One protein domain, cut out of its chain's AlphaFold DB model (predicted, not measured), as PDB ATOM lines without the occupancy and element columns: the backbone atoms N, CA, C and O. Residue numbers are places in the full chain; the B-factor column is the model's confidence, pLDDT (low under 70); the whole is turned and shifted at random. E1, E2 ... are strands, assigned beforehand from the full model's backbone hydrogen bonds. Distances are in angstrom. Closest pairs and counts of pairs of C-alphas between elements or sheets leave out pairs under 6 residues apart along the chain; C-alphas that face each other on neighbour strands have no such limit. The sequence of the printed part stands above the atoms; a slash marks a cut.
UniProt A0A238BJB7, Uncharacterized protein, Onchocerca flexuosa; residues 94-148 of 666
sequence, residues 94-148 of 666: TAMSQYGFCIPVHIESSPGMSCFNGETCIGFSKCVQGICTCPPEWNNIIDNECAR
ATOM      1  N   THR A  94     -53.883  -1.426 -27.043       66.56
ATOM      2  CA  THR A  94     -54.268  -0.347 -26.115       66.56
ATOM      3  C   THR A  94     -53.589  -0.492 -24.748       66.56
ATOM      4  O   THR A  94     -53.257  -1.598 -24.333       66.56
ATOM      5  N   ALA A  95     -53.388   0.625 -24.047       64.06
ATOM      6  CA  ALA A  95     -52.822   0.698 -22.699       64.06
ATOM      7  C   ALA A  95     -53.710   1.548 -21.779       64.06
ATOM      8  O   ALA A  95     -54.469   2.401 -22.245       64.06
ATOM      9  N   MET A  96     -53.631   1.313 -20.467       59.50
ATOM     10  CA  MET A  96     -54.488   1.995 -19.497       59.50
ATOM     11  C   MET A  96     -53.939   3.385 -19.165       59.50
ATOM     12  O   MET A  96     -52.821   3.522 -18.674       59.50
ATOM     13  N   SER A  97     -54.740   4.418 -19.416       58.62
ATOM     14  CA  SER A  97     -54.421   5.797 -19.052       58.62
ATOM     15  C   SER A  97     -54.461   6.008 -17.535       58.62
ATOM     16  O   SER A  97     -55.085   5.244 -16.796       58.62
ATOM     17  N   GLN A  98     -53.872   7.111 -17.065       46.16
ATOM     18  CA  GLN A  98     -53.916   7.520 -15.652       46.16
ATOM     19  C   GLN A  98     -55.339   7.737 -15.092       46.16
ATOM     20  O   GLN A  98     -55.511   7.808 -13.879       46.16
ATOM     21  N   TYR A  99     -56.347   7.817 -15.967       48.78
ATOM     22  CA  TYR A  99     -57.766   7.957 -15.626       48.78
ATOM     23  C   TYR A  99     -58.559   6.644 -15.765       48.78
ATOM     24  O   TYR A  99     -59.778   6.654 -15.625       48.78
ATOM     25  N   GLY A 100     -57.895   5.515 -16.048       52.97
ATOM     26  CA  GLY A 100     -58.536   4.200 -16.124       52.97
ATOM     27  C   GLY A 100     -59.251   3.898 -17.446       52.97
ATOM     28  O   GLY A 100     -60.162   3.078 -17.454       52.97
ATOM     29  N   PHE A 101     -58.856   4.520 -18.564       62.41
ATOM     30  CA  PHE A 101     -59.411   4.240 -19.903       62.41
ATOM     31  C   PHE A 101     -58.357   3.632 -20.835       62.41
ATOM     32  O   PHE A 101     -57.188   4.012 -20.768       62.41
ATOM     33  N   CYS A 102     -58.750   2.727 -21.735       67.75
ATOM     34  CA  CYS A 102     -57.822   2.088 -22.673       67.75
ATOM     35  C   CYS A 102     -57.599   2.934 -23.933       67.75
ATOM     36  O   CYS A 102     -58.423   2.956 -24.849       67.75
ATOM     37  N   ILE A 103     -56.458   3.620 -23.982       61.84
ATOM     38  CA  ILE A 103     -56.021   4.443 -25.115       61.84
ATOM     39  C   ILE A 103     -55.151   3.619 -26.082       61.84
ATOM     40  O   ILE A 103     -54.433   2.729 -25.625       61.84
ATOM     41  N   PRO A 104     -55.183   3.864 -27.407       57.75
ATOM     42  CA  PRO A 104     -54.277   3.211 -28.353       57.75
ATOM     43  C   PRO A 104     -52.805   3.425 -27.992       57.75
ATOM     44  O   PRO A 104     -52.387   4.552 -27.726       57.75
ATOM     45  N   VAL A 105     -52.007   2.356 -28.034       55.12
ATOM     46  CA  VAL A 105     -50.545   2.484 -27.975       55.12
ATOM     47  C   VAL A 105     -50.075   2.901 -29.361       55.12
ATOM     48  O   VAL A 105     -50.114   2.109 -30.305       55.12
ATOM     49  N   HIS A 106     -49.652   4.155 -29.499       56.59
ATOM     50  CA  HIS A 106     -49.017   4.615 -30.727       56.59
ATOM     51  C   HIS A 106     -47.665   3.907 -30.873       56.59
ATOM     52  O   HIS A 106     -46.780   4.055 -30.038       56.59
ATOM     53  N   ILE A 107     -47.509   3.125 -31.944       63.38
ATOM     54  CA  ILE A 107     -46.285   2.351 -32.220       63.38
ATOM     55  C   ILE A 107     -45.099   3.279 -32.563       63.38
ATOM     56  O   ILE A 107     -43.955   2.834 -32.569       63.38
ATOM     57  N   GLU A 108     -45.354   4.571 -32.783       66.31
ATOM     58  CA  GLU A 108     -44.379   5.613 -33.109       66.31
ATOM     59  C   GLU A 108     -44.537   6.830 -32.179       66.31
ATOM     60  O   GLU A 108     -45.656   7.198 -31.819       66.31
ATOM     61  N   SER A 109     -43.424   7.470 -31.805       77.75
ATOM     62  CA  SER A 109     -43.383   8.596 -30.861       77.75
ATOM     63  C   SER A 109     -42.360   9.665 -31.268       77.75
ATOM     64  O   SER A 109     -41.263   9.359 -31.733       77.75
ATOM     65  N   SER A 110     -42.737  10.942 -31.151       83.56
ATOM     66  CA  SER A 110     -41.943  12.087 -31.636       83.56
ATOM     67  C   SER A 110     -40.799  12.482 -30.683       83.56
ATOM     68  O   SER A 110     -40.879  12.199 -29.487       83.56
ATOM     69  N   PRO A 111     -39.764  13.204 -31.159       85.50
ATOM     70  CA  PRO A 111     -38.748  13.789 -30.289       85.50
ATOM     71  C   PRO A 111     -39.370  14.602 -29.138       85.50
ATOM     72  O   PRO A 111     -40.273  15.407 -29.355       85.50
ATOM     73  N   GLY A 112     -38.891  14.377 -27.914       75.62
ATOM     74  CA  GLY A 112     -39.415  14.946 -26.668       75.62
ATOM     75  C   GLY A 112     -40.535  14.140 -25.988       75.62
ATOM     76  O   GLY A 112     -40.815  14.392 -24.819       75.62
ATOM     77  N   MET A 113     -41.149  13.164 -26.667       77.12
ATOM     78  CA  MET A 113     -42.302  12.402 -26.157       77.12
ATOM     79  C   MET A 113     -41.907  11.080 -25.471       77.12
ATOM     80  O   MET A 113     -40.772  10.620 -25.577       77.12
ATOM     81  N   SER A 114     -42.858  10.451 -24.767       73.25
ATOM     82  CA  SER A 114     -42.672   9.138 -24.120       73.25
ATOM     83  C   SER A 114     -42.381   8.016 -25.123       73.25
ATOM     84  O   SER A 114     -43.018   7.933 -26.170       73.25
ATOM     85  N   CYS A 115     -41.479   7.115 -24.744       79.31
ATOM     86  CA  CYS A 115     -41.263   5.792 -25.341       79.31
ATOM     87  C   CYS A 115     -41.207   4.681 -24.269       79.31
ATOM     88  O   CYS A 115     -40.575   3.639 -24.452       79.31
ATOM     89  N   PHE A 116     -41.810   4.924 -23.099       72.81
ATOM     90  CA  PHE A 116     -41.740   4.037 -21.934       72.81
ATOM     91  C   PHE A 116     -42.497   2.704 -22.118       72.81
ATOM     92  O   PHE A 116     -42.172   1.722 -21.453       72.81
ATOM     93  N   ASN A 117     -43.473   2.646 -23.026       60.59
ATOM     94  CA  ASN A 117     -44.323   1.478 -23.288       60.59
ATOM     95  C   ASN A 117     -43.878   0.677 -24.530       60.59
ATOM     96  O   ASN A 117     -44.571  -0.257 -24.935       60.59
ATOM     97  N   GLY A 118     -42.733   1.025 -25.131       57.59
ATOM     98  CA  GLY A 118     -42.192   0.383 -26.337       57.59
ATOM     99  C   GLY A 118     -42.461   1.140 -27.644       57.59
ATOM    100  O   GLY A 118     -42.331   0.555 -28.718       57.59
ATOM    101  N   GLU A 119     -42.836   2.418 -27.574       78.69
ATOM    102  CA  GLU A 119     -43.090   3.271 -28.736       78.69
ATOM    103  C   GLU A 119     -41.792   3.566 -29.527       78.69
ATOM    104  O   GLU A 119     -40.750   3.914 -28.963       78.69
ATOM    105  N   THR A 120     -41.842   3.454 -30.858       76.62
ATOM    106  CA  THR A 120     -40.689   3.647 -31.755       76.62
ATOM    107  C   THR A 120     -40.397   5.130 -31.946       76.62
ATOM    108  O   THR A 120     -41.206   5.861 -32.511       76.62
ATOM    109  N   CYS A 121     -39.226   5.599 -31.527       80.19
ATOM    110  CA  CYS A 121     -38.869   7.006 -31.705       80.19
ATOM    111  C   CYS A 121     -38.632   7.369 -33.182       80.19
ATOM    112  O   CYS A 121     -37.788   6.767 -33.848       80.19
ATOM    113  N   ILE A 122     -39.364   8.372 -33.671       81.94
ATOM    114  CA  ILE A 122     -39.267   8.918 -35.034       81.94
ATOM    115  C   ILE A 122     -38.520  10.266 -35.048       81.94
ATOM    116  O   ILE A 122     -37.974  10.709 -34.032       81.94
ATOM    117  N   GLY A 123     -38.420  10.907 -36.218       80.94
ATOM    118  CA  GLY A 123     -37.771  12.217 -36.363       80.94
ATOM    119  C   GLY A 123     -36.293  12.223 -35.957       80.94
ATOM    120  O   GLY A 123     -35.820  13.187 -35.366       80.94
ATOM    121  N   PHE A 124     -35.575  11.123 -36.209       81.94
ATOM    122  CA  PHE A 124     -34.166  10.892 -35.833       81.94
ATOM    123  C   PHE A 124     -33.848  10.885 -34.321       81.94
ATOM    124  O   PHE A 124     -32.678  10.773 -33.942       81.94
ATOM    125  N   SER A 125     -34.858  10.935 -33.450       86.69
ATOM    126  CA  SER A 125     -34.684  10.725 -32.008       86.69
ATOM    127  C   SER A 125     -34.490   9.242 -31.652       86.69
ATOM    128  O   SER A 125     -34.731   8.345 -32.462       86.69
ATOM    129  N   LYS A 126     -34.023   8.962 -30.431       89.56
ATOM    130  CA  LYS A 126     -33.849   7.601 -29.896       89.56
ATOM    131  C   LYS A 126     -34.453   7.493 -28.506       89.56
ATOM    132  O   LYS A 126     -34.385   8.445 -27.733       89.56
ATOM    133  N   CYS A 127     -34.986   6.323 -28.161       86.88
ATOM    134  CA  CYS A 127     -35.534   6.110 -26.829       86.88
ATOM    135  C   CYS A 127     -34.408   6.079 -25.788       86.88
ATOM    136  O   CYS A 127     -33.546   5.200 -25.817       86.88
ATOM    137  N   VAL A 128     -34.408   7.050 -24.875       89.81
ATOM    138  CA  VAL A 128     -33.441   7.190 -23.783       89.81
ATOM    139  C   VAL A 128     -34.235   7.417 -22.501       89.81
ATOM    140  O   VAL A 128     -34.986   8.378 -22.395       89.81
ATOM    141  N   GLN A 129     -34.100   6.506 -21.533       85.88
ATOM    142  CA  GLN A 129     -34.807   6.569 -20.239       85.88
ATOM    143  C   GLN A 129     -36.344   6.710 -20.356       85.88
ATOM    144  O   GLN A 129     -36.986   7.279 -19.479       85.88
ATOM    145  N   GLY A 130     -36.942   6.178 -21.429       76.00
ATOM    146  CA  GLY A 130     -38.382   6.276 -21.683       76.00
ATOM    147  C   GLY A 130     -38.835   7.590 -22.331       76.00
ATOM    148  O   GLY A 130     -40.038   7.812 -22.417       76.00
ATOM    149  N   ILE A 131     -37.912   8.431 -22.818       79.06
ATOM    150  CA  ILE A 131     -38.206   9.626 -23.625       79.06
ATOM    151  C   ILE A 131     -37.431   9.572 -24.953       79.06
ATOM    152  O   ILE A 131     -36.236   9.266 -24.989       79.06
ATOM    153  N   CYS A 132     -38.092   9.909 -26.058       86.19
ATOM    154  CA  CYS A 132     -37.486  10.040 -27.380       86.19
ATOM    155  C   CYS A 132     -36.552  11.258 -27.439       86.19
ATOM    156  O   CYS A 132     -36.963  12.381 -27.714       86.19
ATOM    157  N   THR A 133     -35.269  11.048 -27.160       90.69
ATOM    158  CA  THR A 133     -34.260  12.109 -27.036       90.69
ATOM    159  C   THR A 133     -33.492  12.298 -28.343       90.69
ATOM    160  O   THR A 133     -33.141  11.324 -29.014       90.69
ATOM    161  N   CYS A 134     -33.207  13.548 -28.716       89.62
ATOM    162  CA  CYS A 134     -32.405  13.845 -29.902       89.62
ATOM    163  C   CYS A 134     -30.908  13.534 -29.709       89.62
ATOM    164  O   CYS A 134     -30.381  13.720 -28.608       89.62
ATOM    165  N   PRO A 135     -30.188  13.105 -30.765       86.44
ATOM    166  CA  PRO A 135     -28.737  12.932 -30.723       86.44
ATOM    167  C   PRO A 135     -28.000  14.238 -30.364       86.44
ATOM    168  O   PRO A 135     -28.445  15.308 -30.784       86.44
ATOM    169  N   PRO A 136     -26.841  14.193 -29.671       78.94
ATOM    170  CA  PRO A 136     -26.119  15.397 -29.234       78.94
ATOM    171  C   PRO A 136     -25.698  16.345 -30.364       78.94
ATOM    172  O   PRO A 136     -25.522  17.538 -30.139       78.94
ATOM    173  N   GLU A 137     -25.529  15.824 -31.579       75.94
ATOM    174  CA  GLU A 137     -25.202  16.614 -32.766       75.94
ATOM    175  C   GLU A 137     -26.414  17.316 -33.402       75.94
ATOM    176  O   GLU A 137     -26.235  18.308 -34.109       75.94
ATOM    177  N   TRP A 138     -27.629  16.800 -33.190       79.94
ATOM    178  CA  TRP A 138     -28.902  17.277 -33.757       79.94
ATOM    179  C   TRP A 138     -29.855  17.653 -32.605       79.94
ATOM    180  O   TRP A 138     -31.004  17.229 -32.554       79.94
ATOM    181  N   ASN A 139     -29.342  18.388 -31.616       79.88
ATOM    182  CA  ASN A 139     -29.945  18.532 -30.288       79.88
ATOM    183  C   ASN A 139     -31.160  19.480 -30.198       79.88
ATOM    184  O   ASN A 139     -31.713  19.632 -29.109       79.88
ATOM    185  N   ASN A 140     -31.557  20.132 -31.295       78.25
ATOM    186  CA  ASN A 140     -32.762  20.962 -31.361       78.25
ATOM    187  C   ASN A 140     -33.915  20.159 -31.979       78.25
ATOM    188  O   ASN A 140     -33.670  19.286 -32.802       78.25
ATOM    189  N   ILE A 141     -35.166  20.490 -31.651       77.75
ATOM    190  CA  ILE A 141     -36.351  19.908 -32.305       77.75
ATOM    191  C   ILE A 141     -36.969  20.974 -33.214       77.75
ATOM    192  O   ILE A 141     -37.258  22.078 -32.753       77.75
ATOM    193  N   ILE A 142     -37.158  20.652 -34.495       70.69
ATOM    194  CA  ILE A 142     -37.817  21.501 -35.501       70.69
ATOM    195  C   ILE A 142     -38.776  20.603 -36.291       70.69
ATOM    196  O   ILE A 142     -38.371  19.542 -36.750       70.69
ATOM    197  N   ASP A 143     -40.048  20.991 -36.408       67.12
ATOM    198  CA  ASP A 143     -41.091  20.254 -37.151       67.12
ATOM    199  C   ASP A 143     -41.218  18.749 -36.801       67.12
ATOM    200  O   ASP A 143     -41.531  17.915 -37.645       67.12
ATOM    201  N   ASN A 144     -41.023  18.409 -35.519       66.62
ATOM    202  CA  ASN A 144     -40.941  17.043 -34.966       66.62
ATOM    203  C   ASN A 144     -39.740  16.200 -35.458       66.62
ATOM    204  O   ASN A 144     -39.723  14.990 -35.236       66.62
ATOM    205  N   GLU A 145     -38.703  16.809 -36.034       79.88
ATOM    206  CA  GLU A 145     -37.417  16.159 -36.309       79.88
ATOM    207  C   GLU A 145     -36.272  16.781 -35.495       79.88
ATOM    208  O   GLU A 145     -36.279  17.961 -35.137       79.88
ATOM    209  N   CYS A 146     -35.263  15.968 -35.188       84.56
ATOM    210  CA  CYS A 146     -34.020  16.416 -34.577       84.56
ATOM    211  C   CYS A 146     -33.168  17.175 -35.605       84.56
ATOM    212  O   CYS A 146     -32.845  16.649 -36.668       84.56
ATOM    213  N   ALA A 147     -32.763  18.400 -35.280       84.31
ATOM    214  CA  ALA A 147     -32.086  19.324 -36.181       84.31
ATOM    215  C   ALA A 147     -30.791  19.887 -35.572       84.31
ATOM    216  O   ALA A 147     -30.644  20.034 -34.354       84.31
ATOM    217  N   ARG A 148     -29.831  20.244 -36.432       77.44
ATOM    218  CA  ARG A 148     -28.560  20.856 -36.013       77.44
ATOM    219  C   ARG A 148     -28.765  22.288 -35.520       77.44
ATOM    220  O   ARG A 148     -29.276  23.134 -36.248       77.44
TER     221      ARG A 148
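Overview. This is residues 94 to 148 of the 666 residues of an uncharacterized protein of Onchocerca flexuosa (UniProt A0A238BJB7). With little regular structure, the domain is an elongated string of three small hairpins: E1 and E2 at one end, E3 and E4 nearer the middle beside looping residues 105 to 125, E5 and E6 at the other end. The 55 printed residues include no named helix and six named strands, E1 to E6 in chain order, in three antiparallel sheets of two; the class is all strand, with 18 residues in named elements. It is only just loose, close to compact, with a radius of gyration of the C-alphas of 12.3 A and spans of 39 by 21 by 16 A.

Along the chain. E1, residues 94 to 96, 7.0 A, begins at C-alpha 94 (-54.268, -0.347, -26.115). E2 is residues 102 to 104, 6.8 A; E3 126 to 128, 6.1 A; E4 131 to 133, 5.8 A; E5 140 to 142, 6.6 A. E6, residues 145 to 147, 6.2 A, ends at C-alpha 147 (-32.086, 19.324, -36.181).

Arrangement. In hairpin E1 and E2, N 95 and O 103 are within hydrogen-bond range at 2.8 A. So are N 133 and O 126 in hairpin E3 and E4, 2.8 A, and N 147 and O 140 in hairpin E5 and E6, 2.8 A. E2 and E3 are apart, as are E4 and E5.

Size, cuts and confidence. The C-alphas farthest apart, of Gly 100 and Arg 148, are 39.6 A apart. The printed part has no cut; E2 to E3 is a long link of 21 residues. Residues 94 to 108, 117 to 118 and 143 to 144 have pLDDT under 70.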